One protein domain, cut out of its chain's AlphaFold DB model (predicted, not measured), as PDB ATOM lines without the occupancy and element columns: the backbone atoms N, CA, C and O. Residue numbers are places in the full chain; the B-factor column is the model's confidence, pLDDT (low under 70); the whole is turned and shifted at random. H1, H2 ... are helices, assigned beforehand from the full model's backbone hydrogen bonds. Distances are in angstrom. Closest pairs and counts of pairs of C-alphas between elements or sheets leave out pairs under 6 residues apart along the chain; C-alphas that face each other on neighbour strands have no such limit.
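AT A GLANCE: This is residues 2 to 154 of the 373 residues of the protein "Csm1_B domain-containing protein" of Candidatus Poribacteria bacterium (UniProt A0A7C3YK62). Three helices, H1, H5 and H6, form a small bundle, with H4 packed on H5 and H2 set steeply on the last part of H6. Long loops make up much of the rest, and one of them reaches away from the bundle past the short H3, with residues 68 to 73 sticking out free. The printed part has 153 residues with six named helices, H1 to H6 in order along the chain, and no named strand; the class is all helix, though under half of the residues, 70 of 153, are in named elements. The whole is compact, with a radius of gyration of the C-alphas of 16.2 A and spans of 54 by 38 by 27 A.

HOW THE PARTS SIT: H1, residues 2 to 19, touches H5, residues 116 to 128, at a shallow tilt of 15 degrees, the same way; their closest C-alphas, of Lys 5 and Phe 117, are 6.4 A apart. H1 also touches H6, residues 142 to 154, opposite ways at a shallow tilt of 27 degrees, with the closest C-alphas, of Gly 12 and Phe 146, 6.5 A apart. H5 and H6 form a helical hairpin at a shallow tilt of 31 degrees, touching through residues 124 to 128 and 142 to 143 alone; the C-alphas of Thr 128 and Phe 143 are closest, at 5.2 A. H2, residues 33 to 42, touches H6 at residues 149 to 153 alone, opposite ways at a steep tilt of 55 degrees, closest at the C-alphas of Asn 34 and Ser 153, 5.2 A. H4, residues 96 to 107, forms a helical hairpin with H5 at a shallow tilt of 15 degrees, closest at the C-alphas of Phe 103 and Tyr 127, 6.6 A. H3, residues 62 to 65, touches no helix. In H1, H2, H4, H5 and H6 every O i to N i+4 pair is within hydrogen-bond range; H3 is too short for such a pair.

IN THESE COORDINATES: H1 begins at C-alpha 2, (221.596, 221.809, 205.176), and is 25.8 A long. H2 measures 14.4 A, H3 5.7 A, H4 16.2 A and H5 17.6 A from first to last C-alpha. H6, 18.3 A long, ends at C-alpha 154, (213.731, 217.090, 199.096).

THE WHOLE: The two C-alphas farthest apart, of Asn 70 and Lys 113, are 54.5 A apart. The printed part has no cut. The link from H4 to H5 is short and the other four are long, with 30 residues between H3 and H4. Mean pLDDT of the printed part is 83.6; residues 23 to 30, 46 to 56, 72 to 74 and 88 to 90 are under 70.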
ATOM      1  N   ASP A   2     220.380 222.444 204.649       81.19
ATOM      2  CA  ASP A   2     221.596 221.809 205.176       81.19
ATOM      3  C   ASP A   2     221.327 220.802 206.303       81.19
ATOM      4  O   ASP A   2     221.958 219.748 206.328       81.19
ATOM      5  N   ASP A   3     220.305 221.036 207.133       86.50
ATOM      6  CA  ASP A   3     219.863 220.049 208.131       86.50
ATOM      7  C   ASP A   3     219.404 218.735 207.481       86.50
ATOM      8  O   ASP A   3     219.789 217.654 207.922       86.50
ATOM      9  N   LEU A   4     218.647 218.818 206.377       90.50
ATOM     10  CA  LEU A   4     218.220 217.639 205.619       90.50
ATOM     11  C   LEU A   4     219.427 216.902 205.025       90.50
ATOM     12  O   LEU A   4     219.502 215.681 205.131       90.50
ATOM     13  N   LYS A   5     220.393 217.625 204.439       91.81
ATOM     14  CA  LYS A   5     221.625 217.026 203.895       91.81
ATOM     15  C   LYS A   5     222.395 216.263 204.973       91.81
ATOM     16  O   LYS A   5     222.809 215.133 204.733       91.81
ATOM     17  N   LEU A   6     222.524 216.826 206.176       90.50
ATOM     18  CA  LEU A   6     223.174 216.153 207.301       90.50
ATOM     19  C   LEU A   6     222.398 214.905 207.757       90.50
ATOM     20  O   LEU A   6     223.003 213.868 208.036       90.50
ATOM     21  N   SER A   7     221.066 214.983 207.825       91.56
ATOM     22  CA  SER A   7     220.208 213.829 208.126       91.56
ATOM     23  C   SER A   7     220.343 212.722 207.076       91.56
ATOM     24  O   SER A   7     220.393 211.543 207.432       91.56
ATOM     25  N   LEU A   8     220.463 213.083 205.798       93.38
ATOM     26  CA  LEU A   8     220.680 212.154 204.689       93.38
ATOM     27  C   LEU A   8     222.088 211.538 204.709       93.38
ATOM     28  O   LEU A   8     222.221 210.342 204.470       93.38
ATOM     29  N   GLU A   9     223.136 212.286 205.063       92.75
ATOM     30  CA  GLU A   9     224.478 211.710 205.271       92.75
ATOM     31  C   GLU A   9     224.443 210.615 206.346       92.75
ATOM     32  O   GLU A   9     224.914 209.496 206.128       92.75
ATOM     33  N   LYS A  10     223.816 210.912 207.493       90.94
ATOM     34  CA  LYS A  10     223.621 209.935 208.575       90.94
ATOM     35  C   LYS A  10     222.795 208.737 208.107       90.94
ATOM     36  O   LYS A  10     223.134 207.603 208.433       90.94
ATOM     37  N   TYR A  11     221.749 208.981 207.316       91.62
ATOM     38  CA  TYR A  11     220.919 207.931 206.728       91.62
ATOM     39  C   TYR A  11     221.732 206.978 205.851       91.62
ATOM     40  O   TYR A  11     221.629 205.767 206.032       91.62
ATOM     41  N   GLY A  12     222.546 207.513 204.937       92.56
ATOM     42  CA  GLY A  12     223.377 206.719 204.035       92.56
ATOM     43  C   GLY A  12     224.371 205.840 204.797       92.56
ATOM     44  O   GLY A  12     224.445 204.636 204.559       92.56
ATOM     45  N   VAL A  13     225.076 206.411 205.779       92.00
ATOM     46  CA  VAL A  13     225.990 205.648 206.650       92.00
ATOM     47  C   VAL A  13     225.248 204.523 207.381       92.00
ATOM     48  O   VAL A  13     225.718 203.386 207.395       92.00
ATOM     49  N   TRP A  14     224.071 204.821 207.937       89.38
ATOM     50  CA  TRP A  14     223.256 203.853 208.670       89.38
ATOM     51  C   TRP A  14     222.788 202.680 207.793       89.38
ATOM     52  O   TRP A  14     222.952 201.523 208.182       89.38
ATOM     53  N   ILE A  15     222.251 202.940 206.593       88.81
ATOM     54  CA  ILE A  15     221.799 201.857 205.699       88.81
ATOM     55  C   ILE A  15     222.958 201.009 205.171       88.81
ATOM     56  O   ILE A  15     222.775 199.812 204.967       88.81
ATOM     57  N   LEU A  16     224.142 201.599 204.978       90.81
ATOM     58  CA  LEU A  16     225.340 200.867 204.578       90.81
ATOM     59  C   LEU A  16     225.816 199.926 205.683       90.81
ATOM     60  O   LEU A  16     226.040 198.748 205.417       90.81
ATOM     61  N   ALA A  17     225.920 200.425 206.918       88.44
ATOM     62  CA  ALA A  17     226.289 199.606 208.070       88.44
ATOM     63  C   ALA A  17     225.313 198.433 208.245       88.44
ATOM     64  O   ALA A  17     225.744 197.282 208.325       88.44
ATOM     65  N   LYS A  18     224.001 198.711 208.177       84.69
ATOM     66  CA  LYS A  18     222.952 197.684 208.251       84.69
ATOM     67  C   LYS A  18     223.117 196.617 207.165       84.69
ATOM     68  O   LYS A  18     223.088 195.432 207.473       84.69
ATOM     69  N   GLN A  19     223.309 197.027 205.910       86.06
ATOM     70  CA  GLN A  19     223.404 196.099 204.779       86.06
ATOM     71  C   GLN A  19     224.679 195.243 204.802       86.06
ATOM     72  O   GLN A  19     224.684 194.127 204.287       86.06
ATOM     73  N   LEU A  20     225.751 195.746 205.416       87.06
ATOM     74  CA  LEU A  20     227.007 195.018 205.608       87.06
ATOM     75  C   LEU A  20     227.061 194.235 206.934       87.06
ATOM     76  O   LEU A  20     228.121 193.712 207.276       87.06
ATOM     77  N   GLY A  21     225.950 194.156 207.679       82.12
ATOM     78  CA  GLY A  21     225.861 193.412 208.940       82.12
ATOM     79  C   GLY A  21     226.716 194.000 210.066       82.12
ATOM     80  O   GLY A  21     227.235 193.256 210.896       82.12
ATOM     81  N   ARG A  22     226.922 195.322 210.076       78.44
ATOM     82  CA  ARG A  22     227.792 196.012 211.037       78.44
ATOM     83  C   ARG A  22     226.999 196.823 212.047       78.44
ATOM     84  O   ARG A  22     226.054 197.524 211.698       78.44
ATOM     85  N   ASN A  23     227.488 196.767 213.279       66.38
ATOM     86  CA  ASN A  23     227.117 197.677 214.347       66.38
ATOM     87  C   ASN A  23     228.037 198.909 214.270       66.38
ATOM     88  O   ASN A  23     229.255 198.793 214.423       66.38
ATOM     89  N   ASP A  24     227.472 200.074 213.960       64.88
ATOM     90  CA  ASP A  24     228.163 201.362 213.920       64.88
ATOM     91  C   ASP A  24     227.629 202.246 215.056       64.88
ATOM     92  O   ASP A  24     226.431 202.474 215.108       64.88
ATOM     93  N   PRO A  25     228.459 202.852 215.918       52.84
ATOM     94  CA  PRO A  25     227.988 203.708 217.018       52.84
ATOM     95  C   PRO A  25     227.143 204.932 216.591       52.84
ATOM     96  O   PRO A  25     226.553 205.599 217.442       52.84
ATOM     97  N   ARG A  26     227.039 205.236 215.288       62.03
ATOM     98  CA  ARG A  26     226.073 206.177 214.679       62.03
ATOM     99  C   ARG A  26     224.680 205.550 214.426       62.03
ATOM    100  O   ARG A  26     223.860 206.155 213.744       62.03
ATOM    101  N   GLU A  27     224.425 204.369 214.987       53.94
ATOM    102  CA  GLU A  27     223.396 203.340 214.729       53.94
ATOM    103  C   GLU A  27     221.917 203.733 214.729       53.94
ATOM    104  O   GLU A  27     221.061 202.896 214.428       53.94
ATOM    105  N   PHE A  28     221.570 204.970 215.062       60.47
ATOM    106  CA  PHE A  28     220.163 205.331 215.130       60.47
ATOM    107  C   PHE A  28     219.647 205.703 213.741       60.47
ATOM    108  O   PHE A  28     220.250 206.552 213.074       60.47
ATOM    109  N   PRO A  29     218.513 205.120 213.297       64.94
ATOM    110  CA  PRO A  29     217.866 205.590 212.087       64.94
ATOM    111  C   PRO A  29     217.632 207.100 212.228       64.94
ATOM    112  O   PRO A  29     217.223 207.552 213.304       64.94
ATOM    113  N   PRO A  30     217.885 207.896 211.176       69.38
ATOM    114  CA  PRO A  30     217.657 209.330 211.238       69.38
ATOM    115  C   PRO A  30     216.237 209.604 211.731       69.38
ATOM    116  O   PRO A  30     215.270 209.042 211.213       69.38
ATOM    117  N   ASN A  31     216.101 210.478 212.730       78.94
ATOM    118  CA  ASN A  31     214.790 210.839 213.269       78.94
ATOM    119  C   ASN A  31     214.013 211.812 212.357       78.94
ATOM    120  O   ASN A  31     212.976 212.331 212.754       78.94
ATOM    121  N   ASP A  32     214.508 212.057 211.146       88.88
ATOM    122  CA  ASP A  32     213.888 212.943 210.171       88.88
ATOM    123  C   ASP A  32     212.596 212.321 209.618       88.88
ATOM    124  O   ASP A  32     212.599 211.222 209.053       88.88
ATOM    125  N   GLU A  33     211.480 213.024 209.799       89.75
ATOM    126  CA  GLU A  33     210.155 212.566 209.382       89.75
ATOM    127  C   GLU A  33     210.050 212.401 207.858       89.75
ATOM    128  O   GLU A  33     209.411 211.460 207.386       89.75
ATOM    129  N   ASN A  34     210.725 213.249 207.075       91.44
ATOM    130  CA  ASN A  34     210.672 213.191 205.613       91.44
ATOM    131  C   ASN A  34     211.450 211.991 205.079       91.44
ATOM    132  O   ASN A  34     210.988 211.326 204.151       91.44
ATOM    133  N   ILE A  35     212.589 211.660 205.696       90.81
ATOM    134  CA  ILE A  35     213.347 210.448 205.354       90.81
ATOM    135  C   ILE A  35     212.523 209.201 205.690       90.81
ATOM    136  O   ILE A  35     212.459 208.273 204.882       90.81
ATOM    137  N   LYS A  36     211.854 209.171 206.852       89.25
ATOM    138  CA  LYS A  36     210.969 208.055 207.236       89.25
ATOM    139  C   LYS A  36     209.821 207.880 206.244       89.25
ATOM    140  O   LYS A  36     209.695 206.800 205.674       89.25
ATOM    141  N   LYS A  37     209.077 208.954 205.956       89.25
ATOM    142  CA  LYS A  37     207.992 208.948 204.961       89.25
ATOM    143  C   LYS A  37     208.484 208.488 203.590       89.25
ATOM    144  O   LYS A  37     207.895 207.595 202.995       89.25
ATOM    145  N   SER A  38     209.608 209.024 203.110       90.56
ATOM    146  CA  SER A  38     210.196 208.639 201.815       90.56
ATOM    147  C   SER A  38     210.494 207.142 201.731       90.56
ATOM    148  O   SER A  38     210.206 206.503 200.721       90.56
ATOM    149  N   ARG A  39     211.048 206.562 202.802       89.69
ATOM    150  CA  ARG A  39     211.316 205.120 202.877       89.69
ATOM    151  C   ARG A  39     210.033 204.303 202.871       89.69
ATOM    152  O   ARG A  39     209.983 203.294 202.181       89.69
ATOM    153  N   GLU A  40     209.021 204.721 203.624       86.56
ATOM    154  CA  GLU A  40     207.720 204.043 203.679       86.56
ATOM    155  C   GLU A  40     206.996 204.056 202.330       86.56
ATOM    156  O   GLU A  40     206.338 203.074 201.988       86.56
ATOM    157  N   PHE A  41     207.153 205.126 201.546       85.38
ATOM    158  CA  PHE A  41     206.618 205.193 200.187       85.38
ATOM    159  C   PHE A  41     207.312 204.212 199.241       85.38
ATOM    160  O   PHE A  41     206.623 203.518 198.500       85.38
ATOM    161  N   ILE A  42     208.647 204.152 199.262       85.12
ATOM    162  CA  ILE A  42     209.426 203.326 198.324       85.12
ATOM    163  C   ILE A  42     209.400 201.836 198.699       85.12
ATOM    164  O   ILE A  42     209.505 200.987 197.817       85.12
ATOM    165  N   ARG A  43     209.300 201.507 199.994       81.25
ATOM    166  CA  ARG A  43     209.401 200.125 200.480       81.25
ATOM    167  C   ARG A  43     208.390 199.213 199.788       81.25
ATOM    168  O   ARG A  43     207.209 199.552 199.696       81.25
ATOM    169  N   ASP A  44     208.835 198.012 199.429       72.00
ATOM    170  CA  ASP A  44     207.920 196.949 199.032       72.00
ATOM    171  C   ASP A  44     206.956 196.630 200.190       72.00
ATOM    172  O   ASP A  44     207.346 196.200 201.278       72.00
ATOM    173  N   LYS A  45     205.665 196.899 199.970       70.06
ATOM    174  CA  LYS A  45     204.609 196.700 200.970       70.06
ATOM    175  C   LYS A  45     204.227 195.230 201.143       70.06
ATOM    176  O   LYS A  45     203.519 194.919 202.096       70.06
ATOM    177  N   SER A  46     204.667 194.349 200.243       63.22
ATOM    178  CA  SER A  46     204.427 192.907 200.337       63.22
ATOM    179  C   SER A  46     205.334 192.210 201.362       63.22
ATOM    180  O   SER A  46     205.060 191.074 201.746       63.22
ATOM    181  N   ILE A  47     206.373 192.898 201.851       61.09
ATOM    182  CA  ILE A  47     207.396 192.340 202.741       61.09
ATOM    183  C   ILE A  47     207.216 192.862 204.173       61.09
ATOM    184  O   ILE A  47     206.875 194.025 204.405       61.09
ATOM    185  N   ASN A  48     207.427 191.977 205.156       57.41
ATOM    186  CA  ASN A  48     207.267 192.278 206.580       57.41
ATOM    187  C   ASN A  48     208.190 193.450 207.003       57.41
ATOM    188  O   ASN A  48     209.393 193.378 206.759       57.41
ATOM    189  N   PRO A  49     207.669 194.503 207.668       54.12
ATOM    190  CA  PRO A  49     208.469 195.600 208.221       54.12
ATOM    191  C   PRO A  49     209.658 195.176 209.091       54.12
ATOM    192  O   PRO A  49     210.675 195.870 209.090       54.12
ATOM    193  N   ASP A  50     209.520 194.058 209.809       50.44
ATOM    194  CA  ASP A  50     210.528 193.511 210.724       50.44
ATOM    195  C   ASP A  50     211.487 192.526 210.036       50.44
ATOM    196  O   ASP A  50     212.331 191.909 210.689       50.44
ATOM    197  N   TYR A  51     211.374 192.359 208.714       52.28
ATOM    198  CA  TYR A  51     212.303 191.548 207.938       52.28
ATOM    199  C   TYR A  51     213.712 192.151 208.011       52.28
ATOM    200  O   TYR A  51     213.942 193.322 207.693       52.28
ATOM    201  N   ILE A  52     214.663 191.339 208.466       55.31
ATOM    202  CA  ILE A  52     216.083 191.676 208.467       55.31
ATOM    203  C   ILE A  52     216.642 191.148 207.140       55.31
ATOM    204  O   ILE A  52     216.588 189.933 206.936       55.31
ATOM    205  N   PRO A  53     217.149 192.024 206.248       58.94
ATOM    206  CA  PRO A  53     217.769 191.590 205.002       58.94
ATOM    207  C   PRO A  53     218.878 190.588 205.302       58.94
ATOM    208  O   PRO A  53     219.655 190.793 206.238       58.94
ATOM    209  N   ASP A  54     218.973 189.529 204.501       60.75
ATOM    210  CA  ASP A  54     220.069 188.574 204.622       60.75
ATOM    211  C   ASP A  54     221.390 189.290 204.296       60.75
ATOM    212  O   ASP A  54     221.652 189.681 203.148       60.75
ATOM    213  N   SER A  55     222.201 189.536 205.328       58.31
ATOM    214  CA  SER A  55     223.532 190.112 205.172       58.31
ATOM    215  C   SER A  55     224.313 189.198 204.231       58.31
ATOM    216  O   SER A  55     224.470 188.023 204.544       58.31
ATOM    217  N   CYS A  56     224.786 189.738 203.101       58.16
ATOM    218  CA  CYS A  56     225.480 189.038 202.001       58.16
ATOM    219  C   CYS A  56     224.636 188.584 200.792       58.16
ATOM    220  O   CYS A  56     225.205 187.963 199.889       58.16
ATOM    221  N   LYS A  57     223.343 188.937 200.665       76.00
ATOM    222  CA  LYS A  57     222.654 188.787 199.362       76.00
ATOM    223  C   LYS A  57     223.405 189.616 198.310       76.00
ATOM    224  O   LYS A  57     223.674 190.797 198.526       76.00
ATOM    225  N   LYS A  58     223.770 189.012 197.176       85.19
ATOM    226  CA  LYS A  58     224.385 189.745 196.060       85.19
ATOM    227  C   LYS A  58     223.321 190.495 195.270       85.19
ATOM    228  O   LYS A  58     222.205 190.005 195.088       85.19
ATOM    229  N   LEU A  59     223.676 191.669 194.758       89.38
ATOM    230  CA  LEU A  59     222.789 192.433 193.889       89.38
ATOM    231  C   LEU A  59     222.635 191.709 192.544       89.38
ATOM    232  O   LEU A  59     223.614 191.538 191.815       89.38
ATOM    233  N   LYS A  60     221.404 191.306 192.209       89.62
ATOM    234  CA  LYS A  60     221.062 190.796 190.874       89.62
ATOM    235  C   LYS A  60     221.219 191.905 189.836       89.62
ATOM    236  O   LYS A  60     220.863 193.056 190.086       89.62
ATOM    237  N   THR A  61     221.728 191.561 188.660       88.44
ATOM    238  CA  THR A  61     221.787 192.501 187.537       88.44
ATOM    239  C   THR A  61     220.391 192.757 186.980       88.44
ATOM    240  O   THR A  61     219.536 191.874 187.000       88.44
ATOM    241  N   ILE A  62     220.165 193.944 186.408       87.81
ATOM    242  CA  ILE A  62     218.878 194.271 185.777       87.81
ATOM    243  C   ILE A  62     218.525 193.305 184.630       87.81
ATOM    244  O   ILE A  62     217.357 193.029 184.376       87.81
ATOM    245  N   PHE A  63     219.537 192.741 183.965       85.94
ATOM    246  CA  PHE A  63     219.358 191.789 182.868       85.94
ATOM    247  C   PHE A  63     218.805 190.440 183.326       85.94
ATOM    248  O   PHE A  63     218.215 189.732 182.520       85.94
ATOM    249  N   SER A  64     218.915 190.112 184.615       86.44
ATOM    250  CA  SER A  64     218.305 188.906 185.180       86.44
ATOM    251  C   SER A  64     216.779 188.964 185.228       86.44
ATOM    252  O   SER A  64     216.141 187.926 185.368       86.44
ATOM    253  N   PHE A  65     216.191 190.155 185.073       83.75
ATOM    254  CA  PHE A  65     214.741 190.357 185.014       83.75
ATOM    255  C   PHE A  65     214.217 190.499 183.578       83.75
ATOM    256  O   PHE A  65     213.015 190.655 183.374       83.75
ATOM    257  N   VAL A  66     215.098 190.466 182.572       82.12
ATOM    258  CA  VAL A  66     214.711 190.569 181.163       82.12
ATOM    259  C   VAL A  66     214.594 189.166 180.585       82.12
ATOM    260  O   VAL A  66     215.597 188.477 180.422       82.12
ATOM    261  N   GLN A  67     213.375 188.757 180.229       76.00
ATOM    262  CA  GLN A  67     213.138 187.503 179.517       76.00
ATOM    263  C   GLN A  67     213.142 187.753 177.998       76.00
ATOM    264  O   GLN A  67     212.267 188.465 177.493       76.00
ATOM    265  N   PRO A  68     214.095 187.192 177.231       76.69
ATOM    266  CA  PRO A  68     214.052 187.261 175.776       76.69
ATOM    267  C   PRO A  68     212.863 186.447 175.254       76.69
ATOM    268  O   PRO A  68     212.688 185.296 175.638       76.69
ATOM    269  N   HIS A  69     212.092 186.997 174.312       72.00
ATOM    270  CA  HIS A  69     210.904 186.330 173.751       72.00
ATOM    271  C   HIS A  69     211.157 184.936 173.142       72.00
ATOM    272  O   HIS A  69     210.210 184.173 172.988       72.00
ATOM    273  N   ASN A  70     212.408 184.606 172.802       77.00
ATOM    274  CA  ASN A  70     212.779 183.380 172.086       77.00
ATOM    275  C   ASN A  70     213.590 182.382 172.936       77.00
ATOM    276  O   ASN A  70     214.160 181.445 172.379       77.00
ATOM    277  N   LEU A  71     213.709 182.593 174.251       72.06
ATOM    278  CA  LEU A  71     214.472 181.717 175.142       72.06
ATOM    279  C   LEU A  71     213.703 181.482 176.447       72.06
ATOM    280  O   LEU A  71     213.448 182.417 177.197       72.06
ATOM    281  N   ASP A  72     213.439 180.215 176.768       68.06
ATOM    282  CA  ASP A  72     212.871 179.788 178.059       68.06
ATOM    283  C   ASP A  72     213.933 179.696 179.177       68.06
ATOM    284  O   ASP A  72     213.737 179.032 180.194       68.06
ATOM    285  N   ILE A  73     215.094 180.334 178.991       66.00
ATOM    286  CA  ILE A  73     216.228 180.242 179.915       66.00
ATOM    287  C   ILE A  73     216.357 181.552 180.690       66.00
ATOM    288  O   ILE A  73     216.616 182.607 180.110       66.00
ATOM    289  N   TYR A  74     216.231 181.459 182.013       66.25
ATOM    290  CA  TYR A  74     216.545 182.543 182.938       66.25
ATOM    291  C   TYR A  74     218.032 182.505 183.291       66.25
ATOM    292  O   TYR A  74     218.530 181.496 183.789       66.25
ATOM    293  N   TYR A  75     218.738 183.613 183.057       73.75
ATOM    294  CA  TYR A  75     220.116 183.786 183.509       73.75
ATOM    295  C   TYR A  75     220.147 184.729 184.709       73.75
ATOM    296  O   TYR A  75     220.033 185.952 184.577       73.75
ATOM    297  N   GLU A  76     220.334 184.160 185.896       82.62
ATOM    298  CA  GLU A  76     220.676 184.961 187.063       82.62
ATOM    299  C   GLU A  76     222.151 185.355 186.996       82.62
ATOM    300  O   GLU A  76     223.051 184.519 186.927       82.62
ATOM    301  N   SER A  77     222.392 186.659 187.001       85.94
ATOM    302  CA  SER A  77     223.712 187.260 187.025       85.94
ATOM    303  C   SER A  77     223.748 188.256 188.171       85.94
ATOM    304  O   SER A  77     222.756 188.930 188.462       85.94
ATOM    305  N   TYR A  78     224.896 188.333 188.829       88.38
ATOM    306  CA  TYR A  78     225.086 189.084 190.058       88.38
ATOM    307  C   TYR A  78     226.274 190.020 189.912       88.38
ATOM    308  O   TYR A  78     227.280 189.669 189.293       88.38
ATOM    309  N   PHE A  79     226.174 191.199 190.513       87.81
ATOM    310  CA  PHE A  79     227.313 192.095 190.618       87.81
ATOM    311  C   PHE A  79     228.312 191.605 191.678       87.81
ATOM    312  O   PHE A  79     227.893 191.054 192.703       87.81
ATOM    313  N   PRO A  80     229.622 191.823 191.462       86.50
ATOM    314  CA  PRO A  80     230.636 191.535 192.467       86.50
ATOM    315  C   PRO A  80     230.532 192.529 193.624       86.50
ATOM    316  O   PRO A  80     230.317 193.727 193.418       86.50
ATOM    317  N   LEU A  81     230.732 192.055 194.850       87.00
ATOM    318  CA  LEU A  81     230.702 192.900 196.039       87.00
ATOM    319  C   LEU A  81     232.011 193.694 196.151       87.00
ATOM    320  O   LEU A  81     232.933 193.299 196.856       87.00
ATOM    321  N   LYS A  82     232.122 194.810 195.428       86.56
ATOM    322  CA  LYS A  82     233.326 195.654 195.412       86.56
ATOM    323  C   LYS A  82     232.995 197.144 195.347       86.56
ATOM    324  O   LYS A  82     231.855 197.536 195.117       86.56
ATOM    325  N   GLN A  83     234.003 197.985 195.557       87.81
ATOM    326  CA  GLN A  83     233.881 199.416 195.272       87.81
ATOM    327  C   GLN A  83     233.993 199.669 193.762       87.81
ATOM    328  O   GLN A  83     234.691 198.944 193.051       87.81
ATOM    329  N   LEU A  84     233.353 200.727 193.274       86.94
ATOM    330  CA  LEU A  84     233.502 201.185 191.900       86.94
ATOM    331  C   LEU A  84     234.952 201.632 191.661       86.94
ATOM    332  O   LEU A  84     235.474 202.507 192.355       86.94
ATOM    333  N   SER A  85     235.588 201.037 190.657       83.56
ATOM    334  CA  SER A  85     236.966 201.309 190.253       83.56
ATOM    335  C   SER A  85     237.001 201.591 188.757       83.56
ATOM    336  O   SER A  85     236.278 200.974 187.979       83.56
ATOM    337  N   ILE A  86     237.846 202.536 188.347       75.94
ATOM    338  CA  ILE A  86     238.126 202.794 186.924       75.94
ATOM    339  C   ILE A  86     239.045 201.697 186.361       75.94
ATOM    340  O   ILE A  86     239.124 201.504 185.148       75.94
ATOM    341  N   ARG A  87     239.773 200.983 187.229       76.25
ATOM    342  CA  ARG A  87     240.657 199.897 186.814       76.25
ATOM    343  C   ARG A  87     239.824 198.655 186.522       76.25
ATOM    344  O   ARG A  87     238.867 198.355 187.231       76.25
ATOM    345  N   LEU A  88     240.208 197.944 185.464       65.12
ATOM    346  CA  LEU A  88     239.695 196.612 185.162       65.12
ATOM    347  C   LEU A  88     240.288 195.640 186.185       65.12
ATOM    348  O   LEU A  88     241.306 194.999 185.939       65.12
ATOM    349  N   ASP A  89     239.680 195.619 187.365       65.94
ATOM    350  CA  ASP A  89     240.017 194.696 188.439       65.94
ATOM    351  C   ASP A  89     239.239 193.383 188.241       65.94
ATOM    352  O   ASP A  89     238.184 193.365 187.599       65.94
ATOM    353  N   SER A  90     239.744 192.279 188.797       69.69
ATOM    354  CA  SER A  90     239.055 190.985 188.756       69.69
ATOM    355  C   SER A  90     237.644 191.070 189.362       69.69
ATOM    356  O   SER A  90     237.340 191.931 190.195       69.69
ATOM    357  N   ASP A  91     236.755 190.157 188.969       72.12
ATOM    358  CA  ASP A  91     235.401 190.038 189.537       72.12
ATOM    359  C   ASP A  91     235.376 189.276 190.868       72.12
ATOM    360  O   ASP A  91     234.408 188.595 191.199       72.12
ATOM    361  N   GLN A  92     236.455 189.388 191.643       81.00
ATOM    362  CA  GLN A  92     236.499 188.859 192.998       81.00
ATOM    363  C   GLN A  92     235.754 189.795 193.949       81.00
ATOM    364  O   GLN A  92     235.869 191.021 193.861       81.00
ATOM    365  N   ASP A  93     234.982 189.197 194.851       84.19
ATOM    366  CA  ASP A  93     234.309 189.933 195.912       84.19
ATOM    367  C   ASP A  93     235.336 190.432 196.930       84.19
ATOM    368  O   ASP A  93     236.252 189.708 197.328       84.19
ATOM    369  N   ASN A  94     235.146 191.664 197.388       84.31
ATOM    370  CA  ASN A  94     235.814 192.163 198.573       84.31
ATOM    371  C   ASN A  94     235.100 191.652 199.824       84.31
ATOM    372  O   ASN A  94     233.883 191.457 199.847       84.31
ATOM    373  N   ASP A  95     235.867 191.528 200.900       87.25
ATOM    374  CA  ASP A  95     235.312 191.298 202.224       87.25
ATOM    375  C   ASP A  95     234.489 192.514 202.709       87.25
ATOM    376  O   ASP A  95     234.828 193.674 202.434       87.25
ATOM    377  N   THR A  96     233.393 192.260 203.431       87.25
ATOM    378  CA  THR A  96     232.490 193.317 203.919       87.25
ATOM    379  C   THR A  96     233.150 194.218 204.971       87.25
ATOM    380  O   THR A  96     232.866 195.419 204.980       87.25
ATOM    381  N   ASP A  97     234.057 193.691 205.812       87.12
ATOM    382  CA  ASP A  97     234.863 194.487 206.753       87.12
ATOM    383  C   ASP A  97     235.786 195.420 205.994       87.12
ATOM    384  O   ASP A  97     235.885 196.606 206.310       87.12
ATOM    385  N   TYR A  98     236.468 194.887 204.981       89.88
ATOM    386  CA  TYR A  98     237.355 195.690 204.155       89.88
ATOM    387  C   TYR A  98     236.592 196.852 203.507       89.88
ATOM    388  O   TYR A  98     237.004 198.006 203.633       89.88
ATOM    389  N   LEU A  99     235.442 196.570 202.887       90.12
ATOM    390  CA  LEU A  99     234.639 197.582 202.202       90.12
ATOM    391  C   LEU A  99     234.153 198.687 203.153       90.12
ATOM    392  O   LEU A  99     234.265 199.871 202.827       90.12
ATOM    393  N   PHE A 100     233.653 198.319 204.338       90.94
ATOM    394  CA  PHE A 100     233.165 199.289 205.323       90.94
ATOM    395  C   PHE A 100     234.297 200.111 205.952       90.94
ATOM    396  O   PHE A 100     234.155 201.319 206.155       90.94
ATOM    397  N   ASN A 101     235.445 199.487 206.231       92.31
ATOM    398  CA  ASN A 101     236.608 200.175 206.785       92.31
ATOM    399  C   ASN A 101     237.205 201.182 205.793       92.31
ATOM    400  O   ASN A 101     237.525 202.301 206.190       92.31
ATOM    401  N   GLU A 102     237.316 200.827 204.510       94.00
ATOM    402  CA  GLU A 102     237.775 201.758 203.471       94.00
ATOM    403  C   GLU A 102     236.789 202.914 203.268       94.00
ATOM    404  O   GLU A 102     237.207 204.074 203.240       94.00
ATOM    405  N   PHE A 103     235.480 202.630 203.245       94.62
ATOM    406  CA  PHE A 103     234.456 203.677 203.227       94.62
ATOM    407  C   PHE A 103     234.621 204.644 204.404       94.62
ATOM    408  O   PHE A 103     234.624 205.856 204.205       94.62
ATOM    409  N   ASN A 104     234.798 204.135 205.629       93.25
ATOM    410  CA  ASN A 104     234.953 204.978 206.814       93.25
ATOM    411  C   ASN A 104     236.224 205.833 206.770       93.25
ATOM    412  O   ASN A 104     236.180 207.000 207.161       93.25
ATOM    413  N   LYS A 105     237.340 205.297 206.262       95.00
ATOM    414  CA  LYS A 105     238.577 206.071 206.076       95.00
ATOM    415  C   LYS A 105     238.356 207.268 205.150       95.00
ATOM    416  O   LYS A 105     238.740 208.382 205.503       95.00
ATOM    417  N   GLU A 106     237.707 207.061 204.005       95.75
ATOM    418  CA  GLU A 106     237.401 208.138 203.051       95.75
ATOM    419  C   GLU A 106     236.276 209.064 203.543       95.75
ATOM    420  O   GLU A 106     236.298 210.268 203.304       95.75
ATOM    421  N   PHE A 107     235.315 208.548 204.307       93.94
ATOM    422  CA  PHE A 107     234.265 209.361 204.920       93.94
ATOM    423  C   PHE A 107     234.847 210.390 205.902       93.94
ATOM    424  O   PHE A 107     234.396 211.536 205.963       93.94
ATOM    425  N   MET A 108     235.885 210.010 206.653       92.00
ATOM    426  CA  MET A 108     236.567 210.907 207.590       92.00
ATOM    427  C   MET A 108     237.397 211.997 206.893       92.00
ATOM    428  O   MET A 108     237.707 213.008 207.527       92.00
ATOM    429  N   SER A 109     237.725 211.835 205.606       94.56
ATOM    430  CA  SER A 109     238.433 212.842 204.802       94.56
ATOM    431  C   SER A 109     237.504 213.769 204.009       94.56
ATOM    432  O   SER A 109     237.988 214.656 203.302       94.56
ATOM    433  N   LEU A 110     236.179 213.621 204.150       93.75
ATOM    434  CA  LEU A 110     235.204 214.501 203.504       93.75
ATOM    435  C   LEU A 110     235.415 215.974 203.894       93.75
ATOM    436  O   LEU A 110     235.705 216.277 205.060       93.75
ATOM    437  N   PRO A 111     235.186 216.920 202.962       92.75
ATOM    438  CA  PRO A 111     235.296 218.338 203.264       92.75
ATOM    439  C   PRO A 111     234.304 218.738 204.364       92.75
ATOM    440  O   PRO A 111     233.221 218.166 204.517       92.75
ATOM    441  N   LYS A 112     234.689 219.730 205.174       87.69
ATOM    442  CA  LYS A 112     233.888 220.186 206.325       87.69
ATOM    443  C   LYS A 112     232.816 221.222 205.965       87.69
ATOM    444  O   LYS A 112     231.987 221.524 206.814       87.69
ATOM    445  N   LYS A 113     232.872 221.801 204.763       82.06
ATOM    446  CA  LYS A 113     232.024 222.920 204.323       82.06
ATOM    447  C   LYS A 113     231.436 222.638 202.932       82.06
ATOM    448  O   LYS A 113     230.772 221.620 202.753       82.06
ATOM    449  N   ASP A 114     231.683 223.518 201.968       80.31
ATOM    450  CA  ASP A 114     231.062 223.494 200.647       80.31
ATOM    451  C   ASP A 114     231.320 222.186 199.903       80.31
ATOM    452  O   ASP A 114     232.387 221.577 199.996       80.31
ATOM    453  N   GLY A 115     230.294 221.722 199.190       85.56
ATOM    454  CA  GLY A 115     230.357 220.484 198.418       85.56
ATOM    455  C   GLY A 115     230.400 219.199 199.251       85.56
ATOM    456  O   GLY A 115     230.511 218.122 198.665       85.56
ATOM    457  N   ARG A 116     230.284 219.258 200.589       92.88
ATOM    458  CA  ARG A 116     230.316 218.064 201.454       92.88
ATOM    459  C   ARG A 116     229.300 217.005 201.050       92.88
ATOM    460  O   ARG A 116     229.696 215.863 200.837       92.88
ATOM    461  N   PHE A 117     228.036 217.390 200.892       93.88
ATOM    462  CA  PHE A 117     226.987 216.446 200.512       93.88
ATOM    463  C   PHE A 117     227.246 215.822 199.135       93.88
ATOM    464  O   PHE A 117     227.111 214.618 198.975       93.88
ATOM    465  N   GLU A 118     227.682 216.612 198.152       93.56
ATOM    466  CA  GLU A 118     228.001 216.113 196.807       93.56
ATOM    467  C   GLU A 118     229.233 215.191 196.810       93.56
ATOM    468  O   GLU A 118     229.275 214.176 196.111       93.56
ATOM    469  N   THR A 119     230.227 215.486 197.651       94.88
ATOM    470  CA  THR A 119     231.378 214.597 197.867       94.88
ATOM    471  C   THR A 119     230.929 213.297 198.535       94.88
ATOM    472  O   THR A 119     231.312 212.217 198.087       94.88
ATOM    473  N   PHE A 120     230.065 213.379 199.552       96.06
ATOM    474  CA  PHE A 120     229.462 212.213 200.192       96.06
ATOM    475  C   PHE A 120     228.632 211.392 199.204       96.06
ATOM    476  O   PHE A 120     228.784 210.182 199.172       96.06
ATOM    477  N   TYR A 121     227.806 212.016 198.367       96.31
ATOM    478  CA  TYR A 121     226.995 211.344 197.352       96.31
ATOM    479  C   TYR A 121     227.861 210.514 196.395       96.31
ATOM    480  O   TYR A 121     227.559 209.350 196.128       96.31
ATOM    481  N   ASN A 122     228.985 211.071 195.935       95.44
ATOM    482  CA  ASN A 122     229.931 210.362 195.073       95.44
ATOM    483  C   ASN A 122     230.717 209.269 195.815       95.44
ATOM    484  O   ASN A 122     230.929 208.188 195.265       95.44
ATOM    485  N   LEU A 123     231.104 209.510 197.072       96.31
ATOM    486  CA  LEU A 123     231.701 208.487 197.933       96.31
ATOM    487  C   LEU A 123     230.719 207.329 198.156       96.31
ATOM    488  O   LEU A 123     231.061 206.162 197.990       96.31
ATOM    489  N   PHE A 124     229.469 207.647 198.471       96.69
ATOM    490  CA  PHE A 124     228.416 206.672 198.683       96.69
ATOM    491  C   PHE A 124     228.185 205.858 197.411       96.69
ATOM    492  O   PHE A 124     228.183 204.631 197.473       96.69
ATOM    493  N   LYS A 125     228.122 206.506 196.239       96.38
ATOM    494  CA  LYS A 125     228.089 205.823 194.935       96.38
ATOM    495  C   LYS A 125     229.236 204.834 194.781       96.38
ATOM    496  O   LYS A 125     228.998 203.681 194.432       96.38
ATOM    497  N   LYS A 126     230.467 205.266 195.065       95.12
ATOM    498  CA  LYS A 126     231.664 204.429 194.938       95.12
ATOM    499  C   LYS A 126     231.544 203.132 195.737       95.12
ATOM    500  O   LYS A 126     231.904 202.085 195.212       95.12
ATOM    501  N   TYR A 127     231.026 203.174 196.960       94.88
ATOM    502  CA  TYR A 127     230.979 201.992 197.829       94.88
ATOM    503  C   TYR A 127     229.675 201.193 197.749       94.88
ATOM    504  O   TYR A 127     229.667 200.027 198.128       94.88
ATOM    505  N   THR A 128     228.579 201.780 197.261       94.25
ATOM    506  CA  THR A 128     227.234 201.182 197.380       94.25
ATOM    507  C   THR A 128     226.554 200.862 196.052       94.25
ATOM    508  O   THR A 128     225.419 200.387 196.039       94.25
ATOM    509  N   TRP A 129     227.249 201.056 194.927       92.06
ATOM    510  CA  TRP A 129     226.724 200.750 193.593       92.06
ATOM    511  C   TRP A 129     226.405 199.260 193.381       92.06
ATOM    512  O   TRP A 129     225.409 198.941 192.741       92.06
ATOM    513  N   TYR A 130     227.219 198.352 193.933       90.50
ATOM    514  CA  TYR A 130     227.026 196.897 193.813       90.50
ATOM    515  C   TYR A 130     226.383 196.245 195.044       90.50
ATOM    516  O   TYR A 130     226.175 195.033 195.073       90.50
ATOM    517  N   ILE A 131     226.063 197.034 196.067       90.38
ATOM    518  CA  ILE A 131     225.415 196.547 197.284       90.38
ATOM    519  C   ILE A 131     223.896 196.588 197.060       90.38
ATOM    520  O   ILE A 131     223.412 197.614 196.580       90.38
ATOM    521  N   PRO A 132     223.122 195.539 197.391       90.25
ATOM    522  CA  PRO A 132     221.668 195.600 197.277       90.25
ATOM    523  C   PRO A 132     221.034 196.584 198.259       90.25
ATOM    524  O   PRO A 132     221.555 196.827 199.346       90.25
ATOM    525  N   GLY A 133     219.899 197.158 197.863       88.00
ATOM    526  CA  GLY A 133     219.102 198.022 198.726       88.00
ATOM    527  C   GLY A 133     218.554 197.302 199.964       88.00
ATOM    528  O   GLY A 133     218.360 196.093 199.976       88.00
ATOM    529  N   THR A 134     218.251 198.086 200.998       84.06
ATOM    530  CA  THR A 134     217.632 197.656 202.267       84.06
ATOM    531  C   THR A 134     216.101 197.748 202.263       84.06
ATOM    532  O   THR A 134     215.467 197.434 203.268       84.06
ATOM    533  N   LEU A 135     215.497 198.253 201.181       80.88
ATOM    534  CA  LEU A 135     214.039 198.350 201.003       80.88
ATOM    535  C   LEU A 135     213.448 197.180 200.202       80.88
ATOM    536  O   LEU A 135     212.300 197.269 199.772       80.88
ATOM    537  N   GLU A 136     214.227 196.107 200.028       73.75
ATOM    538  CA  GLU A 136     213.801 194.825 199.445       73.75
ATOM    539  C   GLU A 136     213.259 194.911 198.012       73.75
ATOM    540  O   GLU A 136     212.443 194.109 197.573       73.75
ATOM    541  N   MET A 137     213.763 195.875 197.246       78.00
ATOM    542  CA  MET A 137     213.507 195.963 195.815       78.00
ATOM    543  C   MET A 137     214.601 195.198 195.067       78.00
ATOM    544  O   MET A 137     215.761 195.621 195.040       78.00
ATOM    545  N   GLU A 138     214.251 194.057 194.469       81.88
ATOM    546  CA  GLU A 138     215.223 193.264 193.717       81.88
ATOM    547  C   GLU A 138     215.817 194.059 192.541       81.88
ATOM    548  O   GLU A 138     215.130 194.817 191.860       81.88
ATOM    549  N   GLY A 139     217.122 193.899 192.309       86.12
ATOM    550  CA  GLY A 139     217.827 194.578 191.216       86.12
ATOM    551  C   GLY A 139     218.141 196.058 191.458       86.12
ATOM    552  O   GLY A 139     218.774 196.681 190.606       86.12
ATOM    553  N   ILE A 140     217.762 196.618 192.612       90.25
ATOM    554  CA  ILE A 140     218.059 198.007 192.976       90.25
ATOM    555  C   ILE A 140     219.223 198.054 193.964       90.25
ATOM    556  O   ILE A 140     219.215 197.399 195.009       90.25
ATOM    557  N   SER A 141     220.240 198.849 193.629       93.06
ATOM    558  CA  SER A 141     221.388 199.060 194.505       93.06
ATOM    559  C   SER A 141     221.049 199.977 195.678       93.06
ATOM    560  O   SER A 141     220.146 200.816 195.621       93.06
ATOM    561  N   LEU A 142     221.836 199.868 196.741       93.31
ATOM    562  CA  LEU A 142     221.749 200.733 197.906       93.31
ATOM    563  C   LEU A 142     221.992 202.203 197.533       93.31
ATOM    564  O   LEU A 142     221.362 203.094 198.108       93.31
ATOM    565  N   PHE A 143     222.837 202.459 196.528       95.56
ATOM    566  CA  PHE A 143     223.021 203.792 195.964       95.56
ATOM    567  C   PHE A 143     221.739 204.347 195.323       95.56
ATOM    568  O   PHE A 143     221.324 205.456 195.661       95.56
ATOM    569  N   GLU A 144     221.096 203.598 194.420       94.31
ATOM    570  CA  GLU A 144     219.877 204.069 193.743       94.31
ATOM    571  C   GLU A 144     218.715 204.235 194.735       94.31
ATOM    572  O   GLU A 144     217.958 205.202 194.647       94.31
ATOM    573  N   GLN A 145     218.634 203.377 195.756       93.75
ATOM    574  CA  GLN A 145     217.708 203.569 196.870       93.75
ATOM    575  C   GLN A 145     217.975 204.885 197.615       93.75
ATOM    576  O   GLN A 145     217.054 205.670 197.842       93.75
ATOM    577  N   PHE A 146     219.224 205.127 198.025       95.38
ATOM    578  CA  PHE A 146     219.605 206.348 198.739       95.38
ATOM    579  C   PHE A 146     219.279 207.603 197.927       95.38
ATOM    580  O   PHE A 146     218.729 208.574 198.455       95.38
ATOM    581  N   LYS A 147     219.578 207.557 196.630       96.00
ATOM    582  CA  LYS A 147     219.275 208.607 195.665       96.00
ATOM    583  C   LYS A 147     217.771 208.879 195.576       96.00
ATOM    584  O   LYS A 147     217.363 210.031 195.712       96.00
ATOM    585  N   ALA A 148     216.943 207.839 195.457       94.62
ATOM    586  CA  ALA A 148     215.485 207.971 195.436       94.62
ATOM    587  C   ALA A 148     214.929 208.557 196.746       94.62
ATOM    588  O   ALA A 148     214.162 209.519 196.716       94.62
ATOM    589  N   VAL A 149     215.365 208.042 197.903       94.62
ATOM    590  CA  VAL A 149     214.957 208.558 199.223       94.62
ATOM    591  C   VAL A 149     215.347 210.027 199.382       94.62
ATOM    592  O   VAL A 149     214.543 210.821 199.868       94.62
ATOM    593  N   THR A 150     216.547 210.404 198.942       95.81
ATOM    594  CA  THR A 150     217.017 211.796 198.964       95.81
ATOM    595  C   THR A 150     216.132 212.693 198.102       95.81
ATOM    596  O   THR A 150     215.657 213.725 198.579       95.81
ATOM    597  N   ALA A 151     215.869 212.293 196.855       95.81
ATOM    598  CA  ALA A 151     215.066 213.076 195.925       95.81
ATOM    599  C   ALA A 151     213.637 213.305 196.448       95.81
ATOM    600  O   ALA A 151     213.149 214.438 196.428       95.81
ATOM    601  N   ILE A 152     212.996 212.259 196.980       95.25
ATOM    602  CA  ILE A 152     211.656 212.352 197.580       95.25
ATOM    603  C   ILE A 152     211.682 213.212 198.847       95.25
ATOM    604  O   ILE A 152     210.824 214.078 199.004       95.25
ATOM    605  N   SER A 153     212.687 213.047 199.713       95.12
ATOM    606  CA  SER A 153     212.813 213.848 200.942       95.12
ATOM    607  C   SER A 153     212.931 215.342 200.630       95.12
ATOM    608  O   SER A 153     212.307 216.163 201.300       95.12
ATOM    609  N   HIS A 154     213.671 215.708 199.577       93.94
ATOM    610  CA  HIS A 154     213.731 217.090 199.096       93.94
ATOM    611  C   HIS A 154     212.367 217.615 198.635       93.94
ATOM    612  O   HIS A 154     212.007 218.748 198.959       93.94
TER     613      HIS A 154